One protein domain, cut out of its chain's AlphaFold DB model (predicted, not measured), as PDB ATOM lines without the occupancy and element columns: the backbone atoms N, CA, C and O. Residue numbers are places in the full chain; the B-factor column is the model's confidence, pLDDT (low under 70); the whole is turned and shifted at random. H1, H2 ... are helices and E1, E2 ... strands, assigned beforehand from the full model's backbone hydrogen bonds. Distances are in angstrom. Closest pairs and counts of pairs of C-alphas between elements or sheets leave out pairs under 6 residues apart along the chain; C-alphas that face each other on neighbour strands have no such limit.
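AT A GLANCE: This is residues 2 to 77, 217 to 323 and 539 to 562 of the 562 residues of the protein "CMP/dCMP-type deaminase domain-containing protein" of Wohlfahrtiimonas chitiniclastica (UniProt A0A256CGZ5). A strongly twisted sheet of four parallel strands makes the core, with H2 and H8 covering one face and H4 and H7 the other, in three layers, while H3 packs on H8. H5 and H6 lie toward one end of the long axis, H1 and the tail of residues 550 to 562 toward the other. The 207 printed residues, of mixed class, include nine named helices and four named strands, in the order H1 E1 H2 H3 E2 H4 E3 H5 H6 H7 E4 H8 H9; the sheet's order is E2 E1 E3 E4. The whole is compact, with a radius of gyration of the C-alphas of 18.2 A, and elongated, spanning 64 by 37 by 29 A.

IN THESE COORDINATES: Find C-alpha 4 at (51.763, 19.375, 120.247), where H1, residues 4 to 13, begins. Next come E1, 17 to 22, 16.4 A long, and H2, 29 to 36. H3, 59 to 73, is 20.7 A long. Past the first cut, find E2, 217 to 221, H4, 226 to 233, and E3, 239 to 245, 19.2 A long. H5, 248 to 258, H6, 263 to 274, 17.2 A long, and H7, 284 to 289, lead to E4, 293 to 296. H8, 301 to 316, runs 22.4 A to C-alpha 316 at (37.851, 24.184, 113.382). H9, 542 to 549, ends at C-alpha 549, (33.270, 29.521, 122.188).

HOW THE PARTS SIT: Look across the sheet: N 218 and O 17 are 2.9 A apart in E2 and E1, N 242 and O 20 2.8 A in E1 and E3, N 243 and O 293 2.8 A in E3 and E4. E2, H4, E3 form a split strand-helix-strand unit, with E1 between its strands and a right-handed crossover; E3, H5 H6 H7, E4 form one with neighbour strands. H2 is over E1 at a height of 7.9 A over the sheet; H8, on the same face, is over E3 at 8.8 A. H4, on the opposite face, is over E3 at 9.1 A. H8, the hub, touches H3 at a steep tilt of 63 degrees, closest at C-alphas 66 and 313, 6.4 A. H9 only grazes the sheet. H5 touches H6, closest at C-alphas 252 and 266, 7.0 A. Every O i to N i+4 pair is within hydrogen-bond range in H1 to H8; H9 has 3 of 4.

THE WHOLE: The C-alphas farthest apart, of His 264 and Val 562, are 63.8 A apart. Residues 78 to 216 and 324 to 538 are not printed; the C-alpha gaps are 7.0 A and 8.2 A. The link H2 to H3 is long. Low confidence, pLDDT under 70, includes residues 49 to 55, 272 to 280 and 559 to 562.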
ATOM      1  N   MET A   2      54.899  20.520 113.735       55.34
ATOM      2  CA  MET A   2      53.680  21.049 114.369       55.34
ATOM      3  C   MET A   2      53.894  21.010 115.885       55.34
ATOM      4  O   MET A   2      54.460  20.042 116.389       55.34
ATOM      5  N   ASN A   3      53.514  22.071 116.597       70.50
ATOM      6  CA  ASN A   3      53.524  22.039 118.057       70.50
ATOM      7  C   ASN A   3      52.466  21.017 118.520       70.50
ATOM      8  O   ASN A   3      51.429  20.880 117.872       70.50
ATOM      9  N   HIS A   4      52.697  20.326 119.635       75.56
ATOM     10  CA  HIS A   4      51.763  19.375 120.247       75.56
ATOM     11  C   HIS A   4      50.325  19.922 120.360       75.56
ATOM     12  O   HIS A   4      49.348  19.205 120.151       75.56
ATOM     13  N   ASN A   5      50.180  21.227 120.608       75.88
ATOM     14  CA  ASN A   5      48.875  21.895 120.622       75.88
ATOM     15  C   ASN A   5      48.161  21.843 119.256       75.88
ATOM     16  O   ASN A   5      46.953  21.608 119.202       75.88
ATOM     17  N   ASP A   6      48.885  22.024 118.150       78.50
ATOM     18  CA  ASP A   6      48.318  21.945 116.799       78.50
ATOM     19  C   ASP A   6      47.942  20.506 116.428       78.50
ATOM     20  O   ASP A   6      46.956  20.300 115.722       78.50
ATOM     21  N   GLU A   7      48.656  19.502 116.951       84.44
ATOM     22  CA  GLU A   7      48.286  18.087 116.799       84.44
ATOM     23  C   GLU A   7      46.930  17.787 117.455       84.44
ATOM     24  O   GLU A   7      46.099  17.096 116.864       84.44
ATOM     25  N   ILE A   8      46.646  18.370 118.627       87.19
ATOM     26  CA  ILE A   8      45.352  18.214 119.314       87.19
ATOM     27  C   ILE A   8      44.208  18.775 118.461       87.19
ATOM     28  O   ILE A   8      43.186  18.106 118.270       87.19
ATOM     29  N   TYR A   9      44.358  19.991 117.925       88.00
ATOM     30  CA  TYR A   9      43.344  20.569 117.034       88.00
ATOM     31  C   TYR A   9      43.211  19.766 115.738       88.00
ATOM     32  O   TYR A   9      42.091  19.527 115.280       88.00
ATOM     33  N   GLN A  10      44.327  19.298 115.179       86.88
ATOM     34  CA  GLN A  10      44.326  18.467 113.984       86.88
ATOM     35  C   GLN A  10      43.526  17.169 114.207       86.88
ATOM     36  O   GLN A  10      42.655  16.819 113.405       86.88
ATOM     37  N   GLU A  11      43.750  16.488 115.329       88.19
ATOM     38  CA  GLU A  11      43.053  15.247 115.665       88.19
ATOM     39  C   GLU A  11      41.568  15.465 115.969       88.19
ATOM     40  O   GLU A  11      40.701  14.760 115.447       88.19
ATOM     41  N   LEU A  12      41.244  16.472 116.784       90.69
ATOM     42  CA  LEU A  12      39.886  16.649 117.299       90.69
ATOM     43  C   LEU A  12      38.974  17.455 116.376       90.69
ATOM     44  O   LEU A  12      37.755  17.281 116.438       90.69
ATOM     45  N   ARG A  13      39.519  18.351 115.546       92.00
ATOM     46  CA  ARG A  13      38.736  19.308 114.743       92.00
ATOM     47  C   ARG A  13      39.031  19.268 113.247       92.00
ATOM     48  O   ARG A  13      38.242  19.813 112.489       92.00
ATOM     49  N   GLU A  14      40.086  18.595 112.793       91.44
ATOM     50  CA  GLU A  14      40.447  18.556 111.364       91.44
ATOM     51  C   GLU A  14      40.318  17.163 110.723       91.44
ATOM     52  O   GLU A  14      40.498  17.020 109.510       91.44
ATOM     53  N   ASN A  15      39.980  16.129 111.503       91.31
ATOM     54  CA  ASN A  15      39.863  14.753 111.010       91.31
ATOM     55  C   ASN A  15      38.452  14.334 110.582       91.31
ATOM     56  O   ASN A  15      38.311  13.476 109.705       91.31
ATOM     57  N   PHE A  16      37.408  14.905 111.188       95.62
ATOM     58  CA  PHE A  16      36.027  14.588 110.838       95.62
ATOM     59  C   PHE A  16      35.064  15.694 111.273       95.62
ATOM     60  O   PHE A  16      34.903  15.935 112.472       95.62
ATOM     61  N   ILE A  17      34.405  16.333 110.303       97.38
ATOM     62  CA  ILE A  17      33.334  17.313 110.529       97.38
ATOM     63  C   ILE A  17      32.168  16.993 109.597       97.38
ATOM     64  O   ILE A  17      32.358  16.750 108.404       97.38
ATOM     65  N   VAL A  18      30.953  17.046 110.142       98.00
ATOM     66  CA  VAL A  18      29.719  16.940 109.363       98.00
ATOM     67  C   VAL A  18      28.851  18.160 109.648       98.00
ATOM     68  O   VAL A  18      28.453  18.392 110.785       98.00
ATOM     69  N   ILE A  19      28.533  18.929 108.614       98.44
ATOM     70  CA  ILE A  19      27.566  20.024 108.693       98.44
ATOM     71  C   ILE A  19      26.265  19.545 108.065       98.44
ATOM     72  O   ILE A  19      26.215  19.246 106.875       98.44
ATOM     73  N   GLY A  20      25.206  19.458 108.862       97.81
ATOM     74  CA  GLY A  20      23.851  19.314 108.342       97.81
ATOM     75  C   GLY A  20      23.297  20.684 107.988       97.81
ATOM     76  O   GLY A  20      23.448  21.612 108.773       97.81
ATOM     77  N   LEU A  21      22.644  20.832 106.840       97.56
ATOM     78  CA  LEU A  21      21.895  22.046 106.518       97.56
ATOM     79  C   LEU A  21      20.405  21.795 106.725       97.56
ATOM     80  O   LEU A  21      19.914  20.725 106.381       97.56
ATOM     81  N   THR A  22      19.667  22.772 107.234       94.69
ATOM     82  CA  THR A  22      18.202  22.749 107.242       94.69
ATOM     83  C   THR A  22      17.645  24.139 106.983       94.69
ATOM     84  O   THR A  22      18.321  25.146 107.186       94.69
ATOM     85  N   GLY A  23      16.425  24.197 106.470       90.69
ATOM     86  CA  GLY A  23      15.798  25.433 106.042       90.69
ATOM     87  C   GLY A  23      14.661  25.159 105.073       90.69
ATOM     88  O   GLY A  23      14.642  24.151 104.362       90.69
ATOM     89  N   ALA A  24      13.713  26.085 105.035       85.50
ATOM     90  CA  ALA A  24      12.584  26.022 104.122       85.50
ATOM     91  C   ALA A  24      13.024  26.176 102.658       85.50
ATOM     92  O   ALA A  24      14.113  26.685 102.375       85.50
ATOM     93  N   LEU A  25      12.193  25.764 101.702       82.88
ATOM     94  CA  LEU A  25      12.504  25.933 100.286       82.88
ATOM     95  C   LEU A  25      12.771  27.417  99.969       82.88
ATOM     96  O   LEU A  25      12.122  28.318 100.505       82.88
ATOM     97  N   GLY A  26      13.786  27.679  99.142       82.12
ATOM     98  CA  GLY A  26      14.237  29.039  98.818       82.12
ATOM     99  C   GLY A  26      15.085  29.723  99.904       82.12
ATOM    100  O   GLY A  26      15.572  30.832  99.678       82.12
ATOM    101  N   SER A  27      15.319  29.083 101.057       89.12
ATOM    102  CA  SER A  27      16.211  29.617 102.105       89.12
ATOM    103  C   SER A  27      17.672  29.708 101.667       89.12
ATOM    104  O   SER A  27      18.362  30.652 102.035       89.12
ATOM    105  N   GLY A  28      18.135  28.769 100.837       91.19
ATOM    106  CA  GLY A  28      19.511  28.717 100.342       91.19
ATOM    107  C   GLY A  28      20.377  27.605 100.937       91.19
ATOM    108  O   GLY A  28      21.597  27.746 100.913       91.19
ATOM    109  N   CYS A  29      19.800  26.502 101.433       93.31
ATOM    110  CA  CYS A  29      20.565  25.318 101.858       93.31
ATOM    111  C   CYS A  29      21.520  24.825 100.760       93.31
ATOM    112  O   CYS A  29      22.729  24.824 100.961       93.31
ATOM    113  N   THR A  30      21.015  24.521  99.561       91.31
ATOM    114  CA  THR A  30      21.864  24.063  98.449       91.31
ATOM    115  C   THR A  30      22.945  25.086  98.101       91.31
ATOM    116  O   THR A  30      24.099  24.714  97.918       91.31
ATOM    117  N   LYS A  31      22.616  26.387  98.111       93.44
ATOM    118  CA  LYS A  31      23.607  27.440  97.862       93.44
ATOM    119  C   LYS A  31      24.689  27.499  98.945       93.44
ATOM    120  O   LYS A  31      25.855  27.728  98.641       93.44
ATOM    121  N   SER A  32      24.314  27.268 100.198       96.62
ATOM    122  CA  SER A  32      25.253  27.195 101.320       96.62
ATOM    123  C   SER A  32      26.169  25.975 101.195       96.62
ATOM    124  O   SER A  32      27.370  26.096 101.419       96.62
ATOM    125  N   ALA A  33      25.637  24.823 100.770       97.25
ATOM    126  CA  ALA A  33      26.432  23.628 100.485       97.25
ATOM    127  C   ALA A  33      27.426  23.847  99.338       97.25
ATOM    128  O   ALA A  33      28.586  23.466  99.465       97.25
ATOM    129  N   GLU A  34      27.003  24.500  98.250       95.81
ATOM    130  CA  GLU A  34      27.881  24.901  97.143       95.81
ATOM    131  C   GLU A  34      29.031  25.795  97.623       95.81
ATOM    132  O   GLU A  34      30.181  25.548  97.277       95.81
ATOM    133  N   ILE A  35      28.753  26.805  98.458       96.38
ATOM    134  CA  ILE A  35      29.803  27.672  99.018       96.38
ATOM    135  C   ILE A  35      30.775  26.857  99.877       96.38
ATOM    136  O   ILE A  35      31.985  27.003  99.734       96.38
ATOM    137  N   LEU A  36      30.256  25.995 100.758       97.62
ATOM    138  CA  LEU A  36      31.081  25.177 101.650       97.62
ATOM    139  C   LEU A  36      31.929  24.140 100.896       97.62
ATOM    140  O   LEU A  36      32.974  23.721 101.391       97.62
ATOM    141  N   SER A  37      31.487  23.726  99.710       97.19
ATOM    142  CA  SER A  37      32.174  22.744  98.863       97.19
ATOM    143  C   SER A  37      33.086  23.366  97.808       97.19
ATOM    144  O   SER A  37      33.710  22.632  97.051       97.19
ATOM    145  N   SER A  38      33.187  24.696  97.760       95.81
ATOM    146  CA  SER A  38      34.015  25.417  96.791       95.81
ATOM    147  C   SER A  38      35.213  26.078  97.467       95.81
ATOM    148  O   SER A  38      35.182  26.380  98.664       95.81
ATOM    149  N   ALA A  39      36.246  26.376  96.681       94.44
ATOM    150  CA  ALA A  39      37.351  27.220  97.108       94.44
ATOM    151  C   ALA A  39      36.848  28.612  97.529       94.44
ATOM    152  O   ALA A  39      35.936  29.184  96.925       94.44
ATOM    153  N   ILE A  40      37.471  29.182  98.561       92.19
ATOM    154  CA  ILE A  40      37.098  30.487  99.112       92.19
ATOM    155  C   ILE A  40      38.268  31.451  98.978       92.19
ATOM    156  O   ILE A  40      39.359  31.200  99.490       92.19
ATOM    157  N   ASN A  41      38.021  32.595  98.336       91.25
ATOM    158  CA  ASN A  41      38.967  33.703  98.328       91.25
ATOM    159  C   ASN A  41      38.882  34.466  99.663       91.25
ATOM    160  O   ASN A  41      37.986  35.286  99.874       91.25
ATOM    161  N   ILE A  42      39.843  34.197 100.547       89.81
ATOM    162  CA  ILE A  42      39.930  34.755 101.905       89.81
ATOM    163  C   ILE A  42      40.039  36.292 101.898       89.81
ATOM    164  O   ILE A  42      39.498  36.951 102.788       89.81
ATOM    165  N   GLU A  43      40.700  36.873 100.895       86.56
ATOM    166  CA  GLU A  43      40.894  38.327 100.776       86.56
ATOM    167  C   GLU A  43      39.612  39.048 100.352       86.56
ATOM    168  O   GLU A  43      39.431  40.225 100.648       86.56
ATOM    169  N   SER A  44      38.690  38.328  99.707       85.50
ATOM    170  CA  SER A  44      37.396  38.868  99.282       85.50
ATOM    171  C   SER A  44      36.323  38.863 100.377       85.50
ATOM    172  O   SER A  44      35.233  39.398 100.164       85.50
ATOM    173  N   LEU A  45      36.612  38.257 101.539       87.12
ATOM    174  CA  LEU A  45      35.691  38.228 102.673       87.12
ATOM    175  C   LEU A  45      35.506  39.639 103.235       87.12
ATOM    176  O   LEU A  45      36.469  40.313 103.596       87.12
ATOM    177  N   LEU A  46      34.248  40.053 103.349       82.44
ATOM    178  CA  LEU A  46      33.850  41.334 103.920       82.44
ATOM    179  C   LEU A  46      33.110  41.093 105.239       82.44
ATOM    180  O   LEU A  46      32.429  40.071 105.366       82.44
ATOM    181  N   PRO A  47      33.224  42.008 106.218       77.94
ATOM    182  CA  PRO A  47      32.438  41.899 107.435       77.94
ATOM    183  C   PRO A  47      30.955  42.075 107.090       77.94
ATOM    184  O   PRO A  47      30.617  42.716 106.091       77.94
ATOM    185  N   LEU A  48      30.075  41.523 107.931       74.56
ATOM    186  CA  LEU A  48      28.630  41.719 107.791       74.56
ATOM    187  C   LEU A  48      28.315  43.212 107.672       74.56
ATOM    188  O   LEU A  48      28.653  43.993 108.563       74.56
ATOM    189  N   ARG A  49      27.667  43.597 106.569       65.94
ATOM    190  CA  ARG A  49      27.293  44.995 106.330       65.94
ATOM    191  C   ARG A  49      26.244  45.473 107.331       65.94
ATOM    192  O   ARG A  49      25.372  44.716 107.754       65.94
ATOM    193  N   GLU A  50      26.290  46.770 107.632       53.56
ATOM    194  CA  GLU A  50      25.445  47.476 108.612       53.56
ATOM    195  C   GLU A  50      23.933  47.385 108.351       53.56
ATOM    196  O   GLU A  50      23.133  47.756 109.206       53.56
ATOM    197  N   HIS A  51      23.509  46.898 107.182       47.50
ATOM    198  CA  HIS A  51      22.213  47.261 106.619       47.50
ATOM    199  C   HIS A  51      20.978  46.887 107.438       47.50
ATOM    200  O   HIS A  51      19.935  47.483 107.191       47.50
ATOM    201  N   GLN A  52      21.036  45.968 108.405       48.56
ATOM    202  CA  GLN A  52      19.846  45.598 109.181       48.56
ATOM    203  C   GLN A  52      20.121  45.132 110.615       48.56
ATOM    204  O   GLN A  52      19.218  44.577 111.230       48.56
ATOM    205  N   ARG A  53      21.296  45.346 111.221       59.22
ATOM    206  CA  ARG A  53      21.570  44.897 112.608       59.22
ATOM    207  C   ARG A  53      22.355  45.934 113.389       59.22
ATOM    208  O   ARG A  53      23.087  46.713 112.794       59.22
ATOM    209  N   GLU A  54      22.176  45.952 114.709       64.56
ATOM    210  CA  GLU A  54      23.072  46.727 115.568       64.56
ATOM    211  C   GLU A  54      24.498  46.238 115.330       64.56
ATOM    212  O   GLU A  54      24.784  45.043 115.438       64.56
ATOM    213  N   PHE A  55      25.368  47.160 114.932       64.50
ATOM    214  CA  PHE A  55      26.743  46.854 114.593       64.50
ATOM    215  C   PHE A  55      27.478  46.312 115.823       64.50
ATOM    216  O   PHE A  55      27.551  46.967 116.867       64.50
ATOM    217  N   ASP A  56      28.035  45.105 115.707       80.94
ATOM    218  CA  ASP A  56      28.970  44.591 116.699       80.94
ATOM    219  C   ASP A  56      30.359  45.149 116.378       80.94
ATOM    220  O   ASP A  56      30.995  44.744 115.404       80.94
ATOM    221  N   ALA A  57      30.833  46.071 117.217       85.56
ATOM    222  CA  ALA A  57      32.124  46.734 117.052       85.56
ATOM    223  C   ALA A  57      33.319  45.765 116.961       85.56
ATOM    224  O   ALA A  57      34.379  46.141 116.463       85.56
ATOM    225  N   LEU A  58      33.164  44.515 117.415       90.50
ATOM    226  CA  LEU A  58      34.207  43.495 117.323       90.50
ATOM    227  C   LEU A  58      34.235  42.758 115.977       90.50
ATOM    228  O   LEU A  58      35.199  42.043 115.706       90.50
ATOM    229  N   GLU A  59      33.225  42.907 115.117       90.19
ATOM    230  CA  GLU A  59      33.107  42.120 113.884       90.19
ATOM    231  C   GLU A  59      34.292  42.295 112.911       90.19
ATOM    232  O   GLU A  59      34.797  41.277 112.428       90.19
ATOM    233  N   PRO A  60      34.841  43.508 112.680       90.75
ATOM    234  CA  PRO A  60      36.047  43.670 111.862       90.75
ATOM    235  C   PRO A  60      37.269  42.919 112.422       90.75
ATOM    236  O   PRO A  60      38.067  42.356 111.669       90.75
ATOM    237  N   TYR A  61      37.402  42.845 113.749       93.38
ATOM    238  CA  TYR A  61      38.487  42.113 114.409       93.38
ATOM    239  C   TYR A  61      38.296  40.596 114.312       93.38
ATOM    240  O   TYR A  61      39.269  39.859 114.133       93.38
ATOM    241  N   ARG A  62      37.044  40.119 114.380       94.25
ATOM    242  CA  ARG A  62      36.709  38.708 114.137       94.25
ATOM    243  C   ARG A  62      37.063  38.302 112.709       94.25
ATOM    244  O   ARG A  62      37.707  37.271 112.531       94.25
ATOM    245  N   LEU A  63      36.724  39.128 111.716       94.06
ATOM    246  CA  LEU A  63      37.118  38.902 110.322       94.06
ATOM    247  C   LEU A  63      38.640  38.783 110.183       94.06
ATOM    248  O   LEU A  63      39.117  37.828 109.579       94.06
ATOM    249  N   ASN A  64      39.405  39.693 110.790       94.31
ATOM    250  CA  ASN A  64      40.868  39.636 110.751       94.31
ATOM    251  C   ASN A  64      41.408  38.319 111.353       94.31
ATOM    252  O   ASN A  64      42.235  37.641 110.739       94.31
ATOM    253  N   LYS A  65      40.879  37.889 112.509       95.06
ATOM    254  CA  LYS A  65      41.223  36.592 113.124       95.06
ATOM    255  C   LYS A  65      40.914  35.409 112.203       95.06
ATOM    256  O   LYS A  65      41.753  34.521 112.068       95.06
ATOM    257  N   ILE A  66      39.752  35.416 111.549       96.12
ATOM    258  CA  ILE A  66      39.347  34.394 110.573       96.12
ATOM    259  C   ILE A  66      40.313  34.369 109.385       96.12
ATOM    260  O   ILE A  66      40.810  33.307 109.021       96.12
ATOM    261  N   GLN A  67      40.627  35.529 108.806       95.69
ATOM    262  CA  GLN A  67      41.539  35.625 107.668       95.69
ATOM    263  C   GLN A  67      42.939  35.108 108.019       95.69
ATOM    264  O   GLN A  67      43.507  34.336 107.253       95.69
ATOM    265  N   ASN A  68      43.481  35.458 109.188       94.38
ATOM    266  CA  ASN A  68      44.791  34.966 109.630       94.38
ATOM    267  C   ASN A  68      44.792  33.453 109.889       94.38
ATOM    268  O   ASN A  68      45.737  32.758 109.506       94.38
ATOM    269  N   PHE A  69      43.724  32.929 110.497       93.81
ATOM    270  CA  PHE A  69      43.555  31.491 110.691       93.81
ATOM    271  C   PHE A  69      43.525  30.751 109.347       93.81
ATOM    272  O   PHE A  69      44.243  29.773 109.160       93.81
ATOM    273  N   LEU A  70      42.766  31.246 108.371       95.06
ATOM    274  CA  LEU A  70      42.649  30.591 107.067       95.06
ATOM    275  C   LEU A  70      43.889  30.773 106.183       95.06
ATOM    276  O   LEU A  70      44.180  29.885 105.387       95.06
ATOM    277  N   LYS A  71      44.663  31.854 106.338       93.81
ATOM    278  CA  LYS A  71      45.973  32.004 105.677       93.81
ATOM    279  C   LYS A  71      46.972  30.933 106.120       93.81
ATOM    280  O   LYS A  71      47.795  30.504 105.322       93.81
ATOM    281  N   THR A  72      46.890  30.502 107.377       89.19
ATOM    282  CA  THR A  72      47.808  29.515 107.969       89.19
ATOM    283  C   THR A  72      47.308  28.076 107.827       89.19
ATOM    284  O   THR A  72      48.097  27.188 107.529       89.19
ATOM    285  N   HIS A  73      46.003  27.839 107.982       90.38
ATOM    286  CA  HIS A  73      45.410  26.493 108.025       90.38
ATOM    287  C   HIS A  73      44.648  26.099 106.752       90.38
ATOM    288  O   HIS A  73      44.138  24.977 106.678       90.38
ATOM    289  N   GLN A  74      44.564  27.018 105.781       93.50
ATOM    290  CA  GLN A  74      43.865  26.896 104.498       93.50
ATOM    291  C   GLN A  74      42.365  26.580 104.622       93.50
ATOM    292  O   GLN A  74      41.872  26.065 105.627       93.50
ATOM    293  N   TRP A  75      41.585  26.918 103.596       95.06
ATOM    294  CA  TRP A  75      40.200  26.457 103.508       95.06
ATOM    295  C   TRP A  75      40.165  24.976 103.113       95.06
ATOM    296  O   TRP A  75      40.925  24.553 102.245       95.06
ATOM    297  N   LYS A  76      39.281  24.193 103.741       94.44
ATOM    298  CA  LYS A  76      39.039  22.790 103.387       94.44
ATOM    299  C   LYS A  76      37.634  22.661 102.828       94.44
ATOM    300  O   LYS A  76      36.663  22.924 103.534       94.44
ATOM    301  N   GLU A  77      37.549  22.263 101.566       96.44
ATOM    302  CA  GLU A  77      36.280  22.053 100.881       96.44
ATOM    303  C   GLU A  77      35.530  20.869 101.494       96.44
ATOM    304  O   GLU A  77      36.093  19.802 101.761       96.44
ATOM    305  N   PHE A 217      35.571  16.179 105.575       97.94
ATOM    306  CA  PHE A 217      34.613  17.265 105.771       97.94
ATOM    307  C   PHE A 217      33.393  16.983 104.903       97.94
ATOM    308  O   PHE A 217      33.537  16.773 103.701       97.94
ATOM    309  N   PHE A 218      32.202  16.962 105.495       98.31
ATOM    310  CA  PHE A 218      30.962  16.620 104.797       98.31
ATOM    311  C   PHE A 218      29.903  17.682 105.042       98.31
ATOM    312  O   PHE A 218      29.684  18.079 106.185       98.31
ATOM    313  N   VAL A 219      29.224  18.117 103.985       98.31
ATOM    314  CA  VAL A 219      28.025  18.950 104.096       98.31
ATOM    315  C   VAL A 219      26.829  18.173 103.559       98.31
ATOM    316  O   VAL A 219      26.834  17.722 102.412       98.31
ATOM    317  N   LEU A 220      25.824  17.966 104.409       97.31
ATOM    318  CA  LEU A 220      24.592  17.256 104.075       97.31
ATOM    319  C   LEU A 220      23.561  18.259 103.564       97.31
ATOM    320  O   LEU A 220      23.166  19.177 104.287       97.31
ATOM    321  N   ASP A 221      23.122  18.073 102.324       88.75
ATOM    322  CA  ASP A 221      22.128  18.950 101.705       88.75
ATOM    323  C   ASP A 221      20.728  18.672 102.271       88.75
ATOM    324  O   ASP A 221      20.153  17.617 102.013       88.75
ATOM    325  N   ALA A 222      20.206  19.635 103.035       85.00
ATOM    326  CA  ALA A 222      18.849  19.720 103.585       85.00
ATOM    327  C   ALA A 222      18.331  18.468 104.338       85.00
ATOM    328  O   ALA A 222      17.626  17.632 103.776       85.00
ATOM    329  N   LEU A 223      18.569  18.410 105.652       91.19
ATOM    330  CA  LEU A 223      17.846  17.543 106.588       91.19
ATOM    331  C   LEU A 223      16.456  18.125 106.877       91.19
ATOM    332  O   LEU A 223      16.319  19.325 107.144       91.19
ATOM    333  N   ARG A 224      15.422  17.278 106.809       87.00
ATOM    334  CA  ARG A 224      14.008  17.709 106.836       87.00
ATOM    335  C   ARG A 224      13.149  16.995 107.884       87.00
ATOM    336  O   ARG A 224      11.935  17.195 107.913       87.00
ATOM    337  N   ASN A 225      13.757  16.166 108.728       88.94
ATOM    338  CA  ASN A 225      13.075  15.468 109.809       88.94
ATOM    339  C   ASN A 225      13.907  15.513 111.105       88.94
ATOM    340  O   ASN A 225      15.131  15.352 111.085       88.94
ATOM    341  N   LEU A 226      13.233  15.718 112.242       89.12
ATOM    342  CA  LEU A 226      13.891  15.881 113.538       89.12
ATOM    343  C   LEU A 226      14.633  14.611 113.989       89.12
ATOM    344  O   LEU A 226      15.710  14.698 114.575       89.12
ATOM    345  N   TYR A 227      14.102  13.425 113.689       90.75
ATOM    346  CA  TYR A 227      14.741  12.164 114.065       90.75
ATOM    347  C   TYR A 227      16.067  11.957 113.322       90.75
ATOM    348  O   TYR A 227      17.015  11.447 113.915       90.75
ATOM    349  N   GLU A 228      16.183  12.410 112.069       91.62
ATOM    350  CA  GLU A 228      17.448  12.399 111.315       91.62
ATOM    351  C   GLU A 228      18.491  13.317 111.964       91.62
ATOM    352  O   GLU A 228      19.640  12.923 112.163       91.62
ATOM    353  N   ILE A 229      18.079  14.529 112.345       93.56
ATOM    354  CA  ILE A 229      18.937  15.490 113.047       93.56
ATOM    355  C   ILE A 229      19.428  14.886 114.365       93.56
ATOM    356  O   ILE A 229      20.634  14.834 114.617       93.56
ATOM    357  N   ASN A 230      18.507  14.373 115.184       93.69
ATOM    358  CA  ASN A 230      18.825  13.772 116.476       93.69
ATOM    359  C   ASN A 230      19.712  12.532 116.324       93.69
ATOM    360  O   ASN A 230      20.619  12.317 117.130       93.69
ATOM    361  N   TYR A 231      19.514  11.747 115.260       94.38
ATOM    362  CA  TYR A 231      20.362  10.605 114.937       94.38
ATOM    363  C   TYR A 231      21.830  11.015 114.772       94.38
ATOM    364  O   TYR A 231      22.705  10.333 115.320       94.38
ATOM    365  N   PHE A 232      22.100  12.113 114.054       95.56
ATOM    366  CA  PHE A 232      23.454  12.636 113.855       95.56
ATOM    367  C   PHE A 232      24.009  13.334 115.095       95.56
ATOM    368  O   PHE A 232      25.139  13.022 115.480       95.56
ATOM    369  N   LYS A 233      23.221  14.187 115.769       94.44
ATOM    370  CA  LYS A 233      23.632  14.843 117.027       94.44
ATOM    371  C   LYS A 233      24.071  13.825 118.086       94.44
ATOM    372  O   LYS A 233      25.048  14.060 118.791       94.44
ATOM    373  N   ALA A 234      23.397  12.675 118.163       93.75
ATOM    374  CA  ALA A 234      23.720  11.614 119.117       93.75
ATOM    375  C   ALA A 234      24.952  10.767 118.741       93.75
ATOM    376  O   ALA A 234      25.502  10.079 119.599       93.75
ATOM    377  N   ARG A 235      25.376  10.754 117.471       92.06
ATOM    378  CA  ARG A 235      26.427   9.841 116.972       92.06
ATOM    379  C   ARG A 235      27.738  10.527 116.638       92.06
ATOM    380  O   ARG A 235      28.787   9.894 116.720       92.06
ATOM    381  N   TYR A 236      27.683  11.785 116.227       93.75
ATOM    382  CA  TYR A 236      28.846  12.539 115.789       93.75
ATOM    383  C   TYR A 236      29.038  13.748 116.701       93.75
ATOM    384  O   TYR A 236      28.257  14.695 116.681       93.75
ATOM    385  N   SER A 237      30.120  13.742 117.480       91.31
ATOM    386  CA  SER A 237      30.481  14.860 118.363       91.31
ATOM    387  C   SER A 237      30.718  16.169 117.591       91.31
ATOM    388  O   SER A 237      30.327  17.237 118.074       91.31
ATOM    389  N   ASN A 238      31.300  16.054 116.388       94.88
ATOM    390  CA  ASN A 238      31.566  17.121 115.416       94.88
ATOM    391  C   ASN A 238      30.480  17.238 114.326       94.88
ATOM    392  O   ASN A 238      30.775  17.613 113.187       94.88
ATOM    393  N   PHE A 239      29.236  16.885 114.653       97.06
ATOM    394  CA  PHE A 239      28.086  17.266 113.841       97.06
ATOM    395  C   PHE A 239      27.523  18.608 114.306       97.06
ATOM    396  O   PHE A 239      27.346  18.819 115.508       97.06
ATOM    397  N   TYR A 240      27.231  19.484 113.346       97.69
ATOM    398  CA  TYR A 240      26.601  20.780 113.578       97.69
ATOM    399  C   TYR A 240      25.467  20.984 112.576       97.69
ATOM    400  O   TYR A 240      25.668  20.831 111.370       97.69
ATOM    401  N   LEU A 241      24.283  21.343 113.064       97.62
ATOM    402  CA  LEU A 241      23.147  21.702 112.224       97.62
ATOM    403  C   LEU A 241      23.127  23.211 111.960       97.62
ATOM    404  O   LEU A 241      22.982  24.013 112.880       97.62
ATOM    405  N   PHE A 242      23.244  23.599 110.697       97.81
ATOM    406  CA  PHE A 242      23.141  24.982 110.247       97.81
ATOM    407  C   PHE A 242      21.720  25.237 109.736       97.81
ATOM    408  O   PHE A 242      21.299  24.672 108.722       97.81
ATOM    409  N   SER A 243      20.995  26.108 110.432       95.88
ATOM    410  CA  SER A 243      19.662  26.574 110.056       95.88
ATOM    411  C   SER A 243      19.783  27.805 109.166       95.88
ATOM    412  O   SER A 243      20.131  28.895 109.628       95.88
ATOM    413  N   ILE A 244      19.512  27.628 107.874       95.19
ATOM    414  CA  ILE A 244      19.556  28.695 106.877       95.19
ATOM    415  C   ILE A 244      18.172  29.335 106.783       95.19
ATOM    416  O   ILE A 244      17.197  28.705 106.370       95.19
ATOM    417  N   ASN A 245      18.092  30.614 107.137       91.81
ATOM    418  CA  ASN A 245      16.852  31.374 107.201       91.81
ATOM    419  C   ASN A 245      16.807  32.461 106.128       91.81
ATOM    420  O   ASN A 245      17.765  33.207 105.932       91.81
ATOM    421  N   ALA A 246      15.655  32.616 105.480       89.38
ATOM    422  CA  ALA A 246      15.372  33.738 104.592       89.38
ATOM    423  C   ALA A 246      13.940  34.242 104.820       89.38
ATOM    424  O   ALA A 246      13.054  33.482 105.212       89.38
ATOM    425  N   SER A 247      13.718  35.532 104.585       85.75
ATOM    426  CA  SER A 247      12.435  36.201 104.735       85.75
ATOM    427  C   SER A 247      11.425  35.610 103.758       85.75
ATOM    428  O   SER A 247      11.783  35.108 102.689       85.75
ATOM    429  N   LYS A 248      10.135  35.678 104.102       81.94
ATOM    430  CA  LYS A 248       9.072  35.167 103.225       81.94
ATOM    431  C   LYS A 248       9.134  35.798 101.830       81.94
ATOM    432  O   LYS A 248       8.994  35.082 100.844       81.94
ATOM    433  N   THR A 249       9.419  37.096 101.753       83.06
ATOM    434  CA  THR A 249       9.566  37.832 100.491       83.06
ATOM    435  C   THR A 249      10.726  37.300  99.654       83.06
ATOM    436  O   THR A 249      10.531  36.966  98.488       83.06
ATOM    437  N   GLU A 250      11.908  37.132 100.253       85.69
ATOM    438  CA  GLU A 250      13.089  36.609  99.556       85.69
ATOM    439  C   GLU A 250      12.878  35.176  99.058       85.69
ATOM    440  O   GLU A 250      13.172  34.863  97.902       85.69
ATOM    441  N   ARG A 251      12.308  34.303  99.900       85.25
ATOM    442  CA  ARG A 251      11.986  32.925  99.500       85.25
ATOM    443  C   ARG A 251      10.993  32.903  98.346       85.25
ATOM    444  O   ARG A 251      11.226  32.193  97.372       85.25
ATOM    445  N   LYS A 252       9.918  33.694  98.434       83.38
ATOM    446  CA  LYS A 252       8.906  33.810  97.378       83.38
ATOM    447  C   LYS A 252       9.548  34.252  96.065       83.38
ATOM    448  O   LYS A 252       9.358  33.589  95.051       83.38
ATOM    449  N   ASN A 253      10.368  35.301  96.091       83.88
ATOM    450  CA  ASN A 253      11.064  35.796  94.903       83.88
ATOM    451  C   ASN A 253      11.965  34.723  94.278       83.88
ATOM    452  O   ASN A 253      11.931  34.535  93.064       83.88
ATOM    453  N   ARG A 254      12.725  33.971  95.083       84.12
ATOM    454  CA  ARG A 254      13.596  32.883  94.594       84.12
ATOM    455  C   ARG A 254      12.806  31.714  94.020       84.12
ATOM    456  O   ARG A 254      13.160  31.220  92.958       84.12
ATOM    457  N   ILE A 255      11.729  31.296  94.681       76.94
ATOM    458  CA  ILE A 255      10.873  30.200  94.207       76.94
ATOM    459  C   ILE A 255      10.244  30.557  92.854       76.94
ATOM    460  O   ILE A 255      10.295  29.751  91.927       76.94
ATOM    461  N   LEU A 256       9.731  31.779  92.712       75.25
ATOM    462  CA  LEU A 256       9.120  32.234  91.462       75.25
ATOM    463  C   LEU A 256      10.156  32.424  90.340       75.25
ATOM    464  O   LEU A 256       9.926  31.990  89.216       75.25
ATOM    465  N   SER A 257      11.301  33.048  90.634       72.06
ATOM    466  CA  SER A 257      12.302  33.399  89.611       72.06
ATOM    467  C   SER A 257      13.235  32.252  89.213       72.06
ATOM    468  O   SER A 257      13.547  32.113  88.036       72.06
ATOM    469  N   GLN A 258      13.692  31.430  90.164       63.72
ATOM    470  CA  GLN A 258      14.728  30.414  89.921       63.72
ATOM    471  C   GLN A 258      14.161  29.021  89.653       63.72
ATOM    472  O   GLN A 258      14.798  28.232  88.959       63.72
ATOM    473  N   PHE A 259      12.979  28.702  90.187       59.97
ATOM    474  CA  PHE A 259      12.382  27.372  90.034       59.97
ATOM    475  C   PHE A 259      11.244  27.333  89.003       59.97
ATOM    476  O   PHE A 259      10.736  26.255  88.704       59.97
ATOM    477  N   GLY A 260      10.861  28.482  88.430       55.62
ATOM    478  CA  GLY A 260       9.820  28.571  87.395       55.62
ATOM    479  C   GLY A 260       8.419  28.191  87.888       55.62
ATOM    480  O   GLY A 260       7.545  27.878  87.082       55.62
ATOM    481  N   HIS A 261       8.220  28.186  89.206       63.66
ATOM    482  CA  HIS A 261       6.957  27.848  89.849       63.66
ATOM    483  C   HIS A 261       5.950  28.998  89.750       63.66
ATOM    484  O   HIS A 261       6.316  30.175  89.775       63.66
ATOM    485  N   LYS A 262       4.658  28.661  89.670       66.25
ATOM    486  CA  LYS A 262       3.563  29.638  89.749       66.25
ATOM    487  C   LYS A 262       3.268  29.975  91.213       66.25
ATOM    488  O   LYS A 262       3.635  29.240  92.125       66.25
ATOM    489  N   LEU A 263       2.549  31.074  91.455       66.00
ATOM    490  CA  LEU A 263       2.180  31.508  92.812       66.00
ATOM    491  C   LEU A 263       1.440  30.420  93.613       66.00
ATOM    492  O   LEU A 263       1.697  30.257  94.801       66.00
ATOM    493  N   HIS A 264       0.586  29.644  92.944       64.88
ATOM    494  CA  HIS A 264      -0.140  28.528  93.549       64.88
ATOM    495  C   HIS A 264       0.790  27.433  94.103       64.88
ATOM    496  O   HIS A 264       0.531  26.876  95.168       64.88
ATOM    497  N   ASP A 265       1.913  27.167  93.429       65.88
ATOM    498  CA  ASP A 265       2.886  26.165  93.873       65.88
ATOM    499  C   ASP A 265       3.557  26.602  95.184       65.88
ATOM    500  O   ASP A 265       3.785  25.779  96.067       65.88
ATOM    501  N   TYR A 266       3.833  27.903  95.347       70.69
ATOM    502  CA  TYR A 266       4.415  28.450  96.577       70.69
ATOM    503  C   TYR A 266       3.492  28.246  97.789       70.69
ATOM    504  O   TYR A 266       3.962  27.835  98.848       70.69
ATOM    505  N   GLU A 267       2.187  28.488  97.638       69.75
ATOM    506  CA  GLU A 267       1.205  28.304  98.719       69.75
ATOM    507  C   GLU A 267       1.083  26.832  99.131       69.75
ATOM    508  O   GLU A 267       1.039  26.517 100.323       69.75
ATOM    509  N   LEU A 268       1.096  25.919  98.154       68.12
ATOM    510  CA  LEU A 268       1.098  24.480  98.408       68.12
ATOM    511  C   LEU A 268       2.385  24.033  99.118       68.12
ATOM    512  O   LEU A 268       2.325  23.238 100.055       68.12
ATOM    513  N   ILE A 269       3.542  24.560  98.708       70.00
ATOM    514  CA  ILE A 269       4.833  24.279  99.347       70.00
ATOM    515  C   ILE A 269       4.839  24.787 100.791       70.00
ATOM    516  O   ILE A 269       5.195  24.027 101.686       70.00
ATOM    517  N   GLU A 270       4.404  26.025 101.048       71.06
ATOM    518  CA  GLU A 270       4.345  26.583 102.408       71.06
ATOM    519  C   GLU A 270       3.402  25.763 103.304       71.06
ATOM    520  O   GLU A 270       3.737  25.471 104.455       71.06
ATOM    521  N   LYS A 271       2.260  25.312 102.772       70.12
ATOM    522  CA  LYS A 271       1.344  24.421 103.495       70.12
ATOM    523  C   LYS A 271       1.980  23.059 103.795       70.12
ATOM    524  O   LYS A 271       1.912  22.589 104.925       70.12
ATOM    525  N   ASN A 272       2.651  22.446 102.824       67.12
ATOM    526  CA  ASN A 272       3.278  21.135 103.007       67.12
ATOM    527  C   ASN A 272       4.492  21.178 103.949       67.12
ATOM    528  O   ASN A 272       4.706  20.233 104.698       67.12
ATOM    529  N   GLU A 273       5.263  22.270 103.963       67.69
ATOM    530  CA  GLU A 273       6.387  22.462 104.897       67.69
ATOM    531  C   GLU A 273       5.937  22.698 106.347       67.69
ATOM    532  O   GLU A 273       6.742  22.570 107.274       67.69
ATOM    533  N   THR A 274       4.664  23.055 106.542       63.22
ATOM    534  CA  THR A 274       4.059  23.343 107.849       63.22
ATOM    535  C   THR A 274       3.110  22.248 108.344       63.22
ATOM    536  O   THR A 274       2.646  22.336 109.487       63.22
ATOM    537  N   ASN A 275       2.849  21.213 107.537       58.31
ATOM    538  CA  ASN A 275       2.027  20.070 107.934       58.31
ATOM    539  C   ASN A 275       2.699  19.302 109.082       58.31
ATOM    540  O   ASN A 275       3.878  18.970 109.025       58.31
ATOM    541  N   LYS A 276       1.924  19.032 110.136       57.31
ATOM    542  CA  LYS A 276       2.355  18.318 111.352       57.31
ATOM    543  C   LYS A 276       1.833  16.884 111.411       57.31
ATOM    544  O   LYS A 276       1.800  16.290 112.488       57.31
ATOM    545  N   ASP A 277       1.358  16.366 110.288       51.28
ATOM    546  CA  ASP A 277       0.679  15.082 110.261       51.28
ATOM    547  C   ASP A 277       1.734  13.976 110.381       51.28
ATOM    548  O   ASP A 277       2.477  13.690 109.448       51.28
ATOM    549  N   GLU A 278       1.822  13.411 111.587       59.25
ATOM    550  CA  GLU A 278       2.560  12.193 111.951       59.25
ATOM    551  C   GLU A 278       4.097  12.289 112.041       59.25
ATOM    552  O   GLU A 278       4.756  13.133 111.440       59.25
ATOM    553  N   ASN A 279       4.698  11.369 112.808       59.84
ATOM    554  CA  ASN A 279       6.145  11.309 113.084       59.84
ATOM    555  C   ASN A 279       7.022  11.105 111.829       59.84
ATOM    556  O   ASN A 279       8.236  11.326 111.873       59.84
ATOM    557  N   HIS A 280       6.426  10.661 110.722       67.38
ATOM    558  CA  HIS A 280       7.124  10.275 109.494       67.38
ATOM    559  C   HIS A 280       7.206  11.413 108.462       67.38
ATOM    560  O   HIS A 280       8.033  11.351 107.545       67.38
ATOM    561  N   SER A 281       6.406  12.473 108.627       71.50
ATOM    562  CA  SER A 281       6.370  13.612 107.709       71.50
ATOM    563  C   SER A 281       7.552  14.576 107.896       71.50
ATOM    564  O   SER A 281       8.383  14.460 108.808       71.50
ATOM    565  N   GLN A 282       7.682  15.516 106.956       72.62
ATOM    566  CA  GLN A 282       8.666  16.592 107.048       72.62
ATOM    567  C   GLN A 282       8.171  17.656 108.024       72.62
ATOM    568  O   GLN A 282       7.052  18.134 107.897       72.62
ATOM    569  N   ASN A 283       9.038  18.086 108.939       78.00
ATOM    570  CA  ASN A 283       8.727  19.166 109.872       78.00
ATOM    571  C   ASN A 283       9.863  20.187 109.863       78.00
ATOM    572  O   ASN A 283      10.774  20.165 110.692       78.00
ATOM    573  N   ILE A 284       9.827  21.062 108.858       82.06
ATOM    574  CA  ILE A 284      10.906  22.014 108.594       82.06
ATOM    575  C   ILE A 284      11.037  23.033 109.722       82.06
ATOM    576  O   ILE A 284      12.152  23.357 110.117       82.06
ATOM    577  N   ASN A 285       9.915  23.507 110.268       80.31
ATOM    578  CA  ASN A 285       9.932  24.481 111.359       80.31
ATOM    579  C   ASN A 285      10.644  23.925 112.595       80.31
ATOM    580  O   ASN A 285      11.493  24.598 113.168       80.31
ATOM    581  N   GLU A 286      10.349  22.682 112.973       82.69
ATOM    582  CA  GLU A 286      11.015  22.043 114.107       82.69
ATOM    583  C   GLU A 286      12.489  21.739 113.815       82.69
ATOM    584  O   GLU A 286      13.331  21.880 114.701       82.69
ATOM    585  N   CYS A 287      12.832  21.397 112.568       88.50
ATOM    586  CA  CYS A 287      14.229  21.254 112.158       88.50
ATOM    587  C   CYS A 287      15.001  22.573 112.308       88.50
ATOM    588  O   CYS A 287      16.097  22.567 112.866       88.50
ATOM    589  N   ILE A 288      14.425  23.694 111.854       87.75
ATOM    590  CA  ILE A 288      15.036  25.027 111.959       87.75
ATOM    591  C   ILE A 288      15.278  25.388 113.427       87.75
ATOM    592  O   ILE A 288      16.401  25.777 113.759       87.75
ATOM    593  N   GLY A 289      14.277  25.210 114.296       86.31
ATOM    594  CA  GLY A 289      14.377  25.516 115.729       86.31
ATOM    595  C   GLY A 289      15.404  24.675 116.490       86.31
ATOM    596  O   GLY A 289      15.922  25.108 117.515       86.31
ATOM    597  N   ASN A 290      15.767  23.501 115.961       89.19
ATOM    598  CA  ASN A 290      16.820  22.636 116.505       89.19
ATOM    599  C   ASN A 290      18.222  22.943 115.937       89.19
ATOM    600  O   ASN A 290      19.153  22.153 116.139       89.19
ATOM    601  N   GLY A 291      18.388  24.057 115.218       93.19
ATOM    602  CA  GLY A 291      19.672  24.524 114.697       93.19
ATOM    603  C   GLY A 291      20.726  24.740 115.783       93.19
ATOM    604  O   GLY A 291      20.436  25.241 116.863       93.19
ATOM    605  N   ASP A 292      21.971  24.393 115.473       96.75
ATOM    606  CA  ASP A 292      23.139  24.711 116.300       96.75
ATOM    607  C   ASP A 292      23.736  26.074 115.910       96.75
ATOM    608  O   ASP A 292      24.273  26.798 116.748       96.75
ATOM    609  N   VAL A 293      23.640  26.427 114.624       97.75
ATOM    610  CA  VAL A 293      24.095  27.700 114.055       97.75
ATOM    611  C   VAL A 293      23.004  28.257 113.147       97.75
ATOM    612  O   VAL A 293      22.584  27.603 112.196       97.75
ATOM    613  N   PHE A 294      22.562  29.480 113.411       96.44
ATOM    614  CA  PHE A 294      21.525  30.170 112.652       96.44
ATOM    615  C   PHE A 294      22.157  31.189 111.714       96.44
ATOM    616  O   PHE A 294      22.916  32.050 112.154       96.44
ATOM    617  N   ILE A 295      21.834  31.108 110.425       94.81
ATOM    618  CA  ILE A 295      22.410  31.947 109.369       94.81
ATOM    619  C   ILE A 295      21.282  32.612 108.595       94.81
ATOM    620  O   ILE A 295      20.285  31.971 108.264       94.81
ATOM    621  N   THR A 296      21.440  33.895 108.266       92.12
ATOM    622  CA  THR A 296      20.494  34.582 107.385       92.12
ATOM    623  C   THR A 296      21.015  34.653 105.958       92.12
ATOM    624  O   THR A 296      22.174  34.982 105.715       92.12
ATOM    625  N   ASN A 297      20.118  34.405 105.014       92.19
ATOM    626  CA  ASN A 297      20.325  34.578 103.588       92.19
ATOM    627  C   ASN A 297      19.327  35.606 103.027       92.19
ATOM    628  O   ASN A 297      18.673  35.364 102.014       92.19
ATOM    629  N   ASN A 298      19.146  36.719 103.742       87.19
ATOM    630  CA  ASN A 298      18.396  37.901 103.285       87.19
ATOM    631  C   ASN A 298      19.283  38.960 102.633       87.19
ATOM    632  O   ASN A 298      18.781  39.940 102.092       87.19
ATOM    633  N   LEU A 299      20.592  38.789 102.768       78.94
ATOM    634  CA  LEU A 299      21.607  39.718 102.312       78.94
ATOM    635  C   LEU A 299      22.233  39.193 101.014       78.94
ATOM    636  O   LEU A 299      21.789  38.197 100.441       78.94
ATOM    637  N   ASP A 300      23.277  39.869 100.558       85.06
ATOM    638  CA  ASP A 300      24.070  39.443  99.411       85.06
ATOM    639  C   ASP A 300      24.783  38.107  99.681       85.06
ATOM    640  O   ASP A 300      25.050  37.715 100.821       85.06
ATOM    641  N   ILE A 301      25.189  37.438  98.606       87.56
ATOM    642  CA  ILE A 301      25.916  36.172  98.645       87.56
ATOM    643  C   ILE A 301      27.220  36.266  99.448       87.56
ATOM    644  O   ILE A 301      27.608  35.300 100.103       87.56
ATOM    645  N   LYS A 302      27.873  37.436  99.448       89.94
ATOM    646  CA  LYS A 302      29.092  37.693 100.233       89.94
ATOM    647  C   LYS A 302      28.832  37.635 101.739       89.94
ATOM    648  O   LYS A 302      29.645  37.089 102.478       89.94
ATOM    649  N   ASP A 303      27.682  38.136 102.186       89.44
ATOM    650  CA  ASP A 303      27.285  38.098 103.595       89.44
ATOM    651  C   ASP A 303      26.937  36.662 104.030       89.44
ATOM    652  O   ASP A 303      27.258  36.250 105.150       89.44
ATOM    653  N   LEU A 304      26.322  35.866 103.143       92.56
ATOM    654  CA  LEU A 304      26.117  34.431 103.373       92.56
ATOM    655  C   LEU A 304      27.459  33.694 103.481       92.56
ATOM    656  O   LEU A 304      27.676  32.937 104.428       92.56
ATOM    657  N   GLN A 305      28.371  33.938 102.536       94.62
ATOM    658  CA  GLN A 305      29.701  33.330 102.525       94.62
ATOM    659  C   GLN A 305      30.469  33.650 103.809       94.62
ATOM    660  O   GLN A 305      30.994  32.737 104.445       94.62
ATOM    661  N   TYR A 306      30.491  34.914 104.233       93.88
ATOM    662  CA  TYR A 306      31.172  35.304 105.462       93.88
ATOM    663  C   TYR A 306      30.584  34.614 106.703       93.88
ATOM    664  O   TYR A 306      31.348  34.079 107.503       93.88
ATOM    665  N   GLN A 307      29.253  34.542 106.850       94.69
ATOM    666  CA  GLN A 307      28.624  33.823 107.971       94.69
ATOM    667  C   GLN A 307      29.023  32.340 108.000       94.69
ATOM    668  O   GLN A 307      29.394  31.823 109.053       94.69
ATOM    669  N   LEU A 308      28.994  31.660 106.847       96.94
ATOM    670  CA  LEU A 308      29.394  30.253 106.742       96.94
ATOM    671  C   LEU A 308      30.860  30.062 107.149       96.94
ATOM    672  O   LEU A 308      31.170  29.223 107.994       96.94
ATOM    673  N   VAL A 309      31.759  30.884 106.604       97.06
ATOM    674  CA  VAL A 309      33.197  30.823 106.899       97.06
ATOM    675  C   VAL A 309      33.487  31.139 108.364       97.06
ATOM    676  O   VAL A 309      34.312  30.464 108.982       97.06
ATOM    677  N   LYS A 310      32.794  32.126 108.942       96.31
ATOM    678  CA  LYS A 310      32.908  32.511 110.352       96.31
ATOM    679  C   LYS A 310      32.653  31.323 111.274       96.31
ATOM    680  O   LYS A 310      33.492  31.015 112.122       96.31
ATOM    681  N   TYR A 311      31.534  30.627 111.088       97.69
ATOM    682  CA  TYR A 311      31.169  29.513 111.961       97.69
ATOM    683  C   TYR A 311      31.972  28.241 111.677       97.69
ATOM    684  O   TYR A 311      32.330  27.541 112.620       97.69
ATOM    685  N   VAL A 312      32.362  27.976 110.425       97.88
ATOM    686  CA  VAL A 312      33.312  26.888 110.123       97.88
ATOM    687  C   VAL A 312      34.674  27.138 110.770       97.88
ATOM    688  O   VAL A 312      35.276  26.211 111.307       97.88
ATOM    689  N   SER A 313      35.144  28.386 110.784       97.25
ATOM    690  CA  SER A 313      36.404  28.742 111.447       97.25
ATOM    691  C   SER A 313      36.332  28.506 112.958       97.25
ATOM    692  O   SER A 313      37.279  27.970 113.521       97.25
ATOM    693  N   LEU A 314      35.198  28.803 113.606       96.81
ATOM    694  CA  LEU A 314      34.973  28.456 115.018       96.81
ATOM    695  C   LEU A 314      34.868  26.947 115.266       96.81
ATOM    696  O   LEU A 314      35.340  26.470 116.291       96.81
ATOM    697  N   ILE A 315      34.258  26.184 114.353       97.12
ATOM    698  CA  ILE A 315      34.202  24.716 114.460       97.12
ATOM    699  C   ILE A 315      35.615  24.131 114.446       97.12
ATOM    700  O   ILE A 315      35.929  23.252 115.248       97.12
ATOM    701  N   ARG A 316      36.463  24.631 113.541       95.44
ATOM    702  CA  ARG A 316      37.851  24.184 113.382       95.44
ATOM    703  C   ARG A 316      38.753  24.682 114.513       95.44
ATOM    704  O   ARG A 316      39.597  23.933 114.994       95.44
ATOM    705  N   ARG A 317      38.532  25.911 114.991       94.12
ATOM    706  CA  ARG A 317      39.254  26.523 116.115       94.12
ATOM    707  C   ARG A 317      38.278  27.118 117.144       94.12
ATOM    708  O   ARG A 317      38.011  28.322 117.117       94.12
ATOM    709  N   PRO A 318      37.750  26.301 118.072       95.06
ATOM    710  CA  PRO A 318      36.925  26.805 119.162       95.06
ATOM    711  C   PRO A 318      37.642  27.881 119.978       95.06
ATOM    712  O   PRO A 318      38.835  27.771 120.246       95.06
ATOM    713  N   GLY A 319      36.918  28.928 120.369       94.00
ATOM    714  CA  GLY A 319      37.480  30.065 121.103       94.00
ATOM    715  C   GLY A 319      38.323  31.029 120.256       94.00
ATOM    716  O   GLY A 319      38.954  31.917 120.825       94.00
ATOM    717  N   LEU A 320      38.317  30.915 118.916       94.38
ATOM    718  CA  LEU A 320      39.036  31.837 118.015       94.38
ATOM    719  C   LEU A 320      38.661  33.313 118.242       94.38
ATOM    720  O   LEU A 320      39.493  34.208 118.074       94.38
ATOM    721  N   PHE A 321      37.410  33.568 118.621       94.62
ATOM    722  CA  PHE A 321      36.907  34.874 119.036       94.62
ATOM    723  C   PHE A 321      35.686  34.723 119.954       94.62
ATOM    724  O   PHE A 321      35.097  33.650 120.058       94.62
ATOM    725  N   THR A 322      35.291  35.812 120.613       94.12
ATOM    726  CA  THR A 322      34.167  35.836 121.556       94.12
ATOM    727  C   THR A 322      32.808  35.994 120.855       94.12
ATOM    728  O   THR A 322      32.732  36.669 119.818       94.12
ATOM    729  N   PRO A 323      31.719  35.461 121.448       94.88
ATOM    730  CA  PRO A 323      30.363  35.583 120.907       94.88
ATOM    731  C   PRO A 323      29.902  37.040 120.805       94.88
ATOM    732  O   PRO A 323      30.379  37.912 121.541       94.88
ATOM    733  N   GLY A 539      23.440  33.414 114.845       95.31
ATOM    734  CA  GLY A 539      24.301  33.087 115.958       95.31
ATOM    735  C   GLY A 539      24.417  31.597 116.200       95.31
ATOM    736  O   GLY A 539      23.685  30.795 115.624       95.31
ATOM    737  N   VAL A 540      25.328  31.235 117.093       96.94
ATOM    738  CA  VAL A 540      25.402  29.890 117.670       96.94
ATOM    739  C   VAL A 540      24.403  29.754 118.822       96.94
ATOM    740  O   VAL A 540      24.235  30.690 119.605       96.94
ATOM    741  N   ALA A 541      23.779  28.585 118.947       93.50
ATOM    742  CA  ALA A 541      22.782  28.268 119.965       93.50
ATOM    743  C   ALA A 541      23.111  26.991 120.760       93.50
ATOM    744  O   ALA A 541      23.869  26.123 120.321       93.50
ATOM    745  N   GLU A 542      22.484  26.875 121.933       88.88
ATOM    746  CA  GLU A 542      22.456  25.692 122.798       88.88
ATOM    747  C   GLU A 542      23.847  25.077 123.054       88.88
ATOM    748  O   GLU A 542      24.805  25.769 123.400       88.88
ATOM    749  N   SER A 543      23.977  23.752 122.927       90.50
ATOM    750  CA  SER A 543      25.223  23.039 123.215       90.50
ATOM    751  C   SER A 543      26.377  23.468 122.302       90.50
ATOM    752  O   SER A 543      27.538  23.428 122.718       90.50
ATOM    753  N   ALA A 544      26.083  23.924 121.079       95.94
ATOM    754  CA  ALA A 544      27.102  24.391 120.153       95.94
ATOM    755  C   ALA A 544      27.751  25.692 120.625       95.94
ATOM    756  O   ALA A 544      28.947  25.869 120.406       95.94
ATOM    757  N   PHE A 545      27.026  26.552 121.351       96.81
ATOM    758  CA  PHE A 545      27.594  27.778 121.915       96.81
ATOM    759  C   PHE A 545      28.814  27.452 122.782       96.81
ATOM    760  O   PHE A 545      29.897  28.002 122.585       96.81
ATOM    761  N   MET A 546      28.675  26.467 123.673       93.88
ATOM    762  CA  MET A 546      29.780  26.011 124.516       93.88
ATOM    763  C   MET A 546      30.870  25.311 123.699       93.88
ATOM    764  O   MET A 546      32.049  25.557 123.929       93.88
ATOM    765  N   LYS A 547      30.506  24.473 122.717       94.56
ATOM    766  CA  LYS A 547      31.481  23.760 121.869       94.56
ATOM    767  C   LYS A 547      32.344  24.687 121.009       94.56
ATOM    768  O   LYS A 547      33.466  24.298 120.693       94.56
ATOM    769  N   LEU A 548      31.805  25.833 120.588       96.44
ATOM    770  CA  LEU A 548      32.447  26.755 119.646       96.44
ATOM    771  C   LEU A 548      33.161  27.917 120.335       96.44
ATOM    772  O   LEU A 548      34.181  28.377 119.830       96.44
ATOM    773  N   TYR A 549      32.670  28.383 121.485       96.50
ATOM    774  CA  TYR A 549      33.270  29.521 122.188       96.50
ATOM    775  C   TYR A 549      34.196  29.129 123.341       96.50
ATOM    776  O   TYR A 549      34.971  29.969 123.796       96.50
ATOM    777  N   LYS A 550      34.181  27.866 123.787       93.00
ATOM    778  CA  LYS A 550      35.170  27.345 124.736       93.00
ATOM    779  C   LYS A 550      36.393  26.812 123.974       93.00
ATOM    780  O   LYS A 550      36.234  25.860 123.205       93.00
ATOM    781  N   PRO A 551      37.597  27.373 124.181       90.88
ATOM    782  CA  PRO A 551      38.801  26.839 123.559       90.88
ATOM    783  C   PRO A 551      39.129  25.447 124.125       90.88
ATOM    784  O   PRO A 551      38.770  25.133 125.263       90.88
ATOM    785  N   LEU A 552      39.772  24.593 123.320       89.31
ATOM    786  CA  LEU A 552      40.133  23.230 123.748       89.31
ATOM    787  C   LEU A 552      41.262  23.244 124.783       89.31
ATOM    788  O   LEU A 552      41.277  22.428 125.701       89.31
ATOM    789  N   ILE A 553      42.175  24.194 124.622       86.56
ATOM    790  CA  ILE A 553      43.315  24.464 125.490       86.56
ATOM    791  C   ILE A 553      43.187  25.926 125.911       86.56
ATOM    792  O   ILE A 553      42.690  26.750 125.143       86.56
ATOM    793  N   ASN A 554      43.589  26.284 127.130       83.19
ATOM    794  CA  ASN A 554      43.576  27.693 127.511       83.19
ATOM    795  C   ASN A 554      44.460  28.489 126.550       83.19
ATOM    796  O   ASN A 554      45.624  28.157 126.359       83.19
ATOM    797  N   ILE A 555      43.922  29.584 126.013       78.56
ATOM    798  CA  ILE A 555      44.612  30.422 125.020       78.56
ATOM    799  C   ILE A 555      45.979  30.889 125.533       78.56
ATOM    800  O   ILE A 555      46.917  30.996 124.758       78.56
ATOM    801  N   LYS A 556      46.111  31.142 126.844       78.31
ATOM    802  CA  LYS A 556      47.400  31.486 127.454       78.31
ATOM    803  C   LYS A 556      48.424  30.370 127.219       78.31
ATOM    804  O   LYS A 556      49.497  30.655 126.705       78.31
ATOM    805  N   ASP A 557      48.063  29.131 127.531       76.31
ATOM    806  CA  ASP A 557      48.940  27.955 127.500       76.31
ATOM    807  C   ASP A 557      49.306  27.530 126.064       76.31
ATOM    808  O   ASP A 557      50.312  26.854 125.855       76.31
ATOM    809  N   GLU A 558      48.552  27.985 125.053       70.06
ATOM    810  CA  GLU A 558      48.877  27.751 123.640       70.06
ATOM    811  C   GLU A 558      50.215  28.385 123.218       70.06
ATOM    812  O   GLU A 558      50.874  27.857 122.322       70.06
ATOM    813  N   PHE A 559      50.637  29.479 123.867       62.47
ATOM    814  CA  PHE A 559      51.837  30.242 123.499       62.47
ATOM    815  C   PHE A 559      53.091  29.900 124.316       62.47
ATOM    816  O   PHE A 559      54.182  30.299 123.918       62.47
ATOM    817  N   TYR A 560      52.960  29.196 125.447       57.50
ATOM    818  CA  TYR A 560      54.090  28.922 126.354       57.50
ATOM    819  C   TYR A 560      54.760  27.558 126.137       57.50
ATOM    820  O   TYR A 560      55.776  27.291 126.769       57.50
ATOM    821  N   ASN A 561      54.238  26.724 125.232       49.09
ATOM    822  CA  ASN A 561      54.806  25.412 124.898       49.09
ATOM    823  C   ASN A 561      55.516  25.407 123.530       49.09
ATOM    824  O   ASN A 561      55.402  24.425 122.797       49.09
ATOM    825  N   VAL A 562      56.164  26.512 123.137       47.25
ATOM    826  CA  VAL A 562      56.998  26.584 121.915       47.25
ATOM    827  C   VAL A 562      58.394  26.052 122.192       47.25
ATOM    828  O   VAL A 562      58.993  26.508 123.191       47.25
TER     829      VAL A 562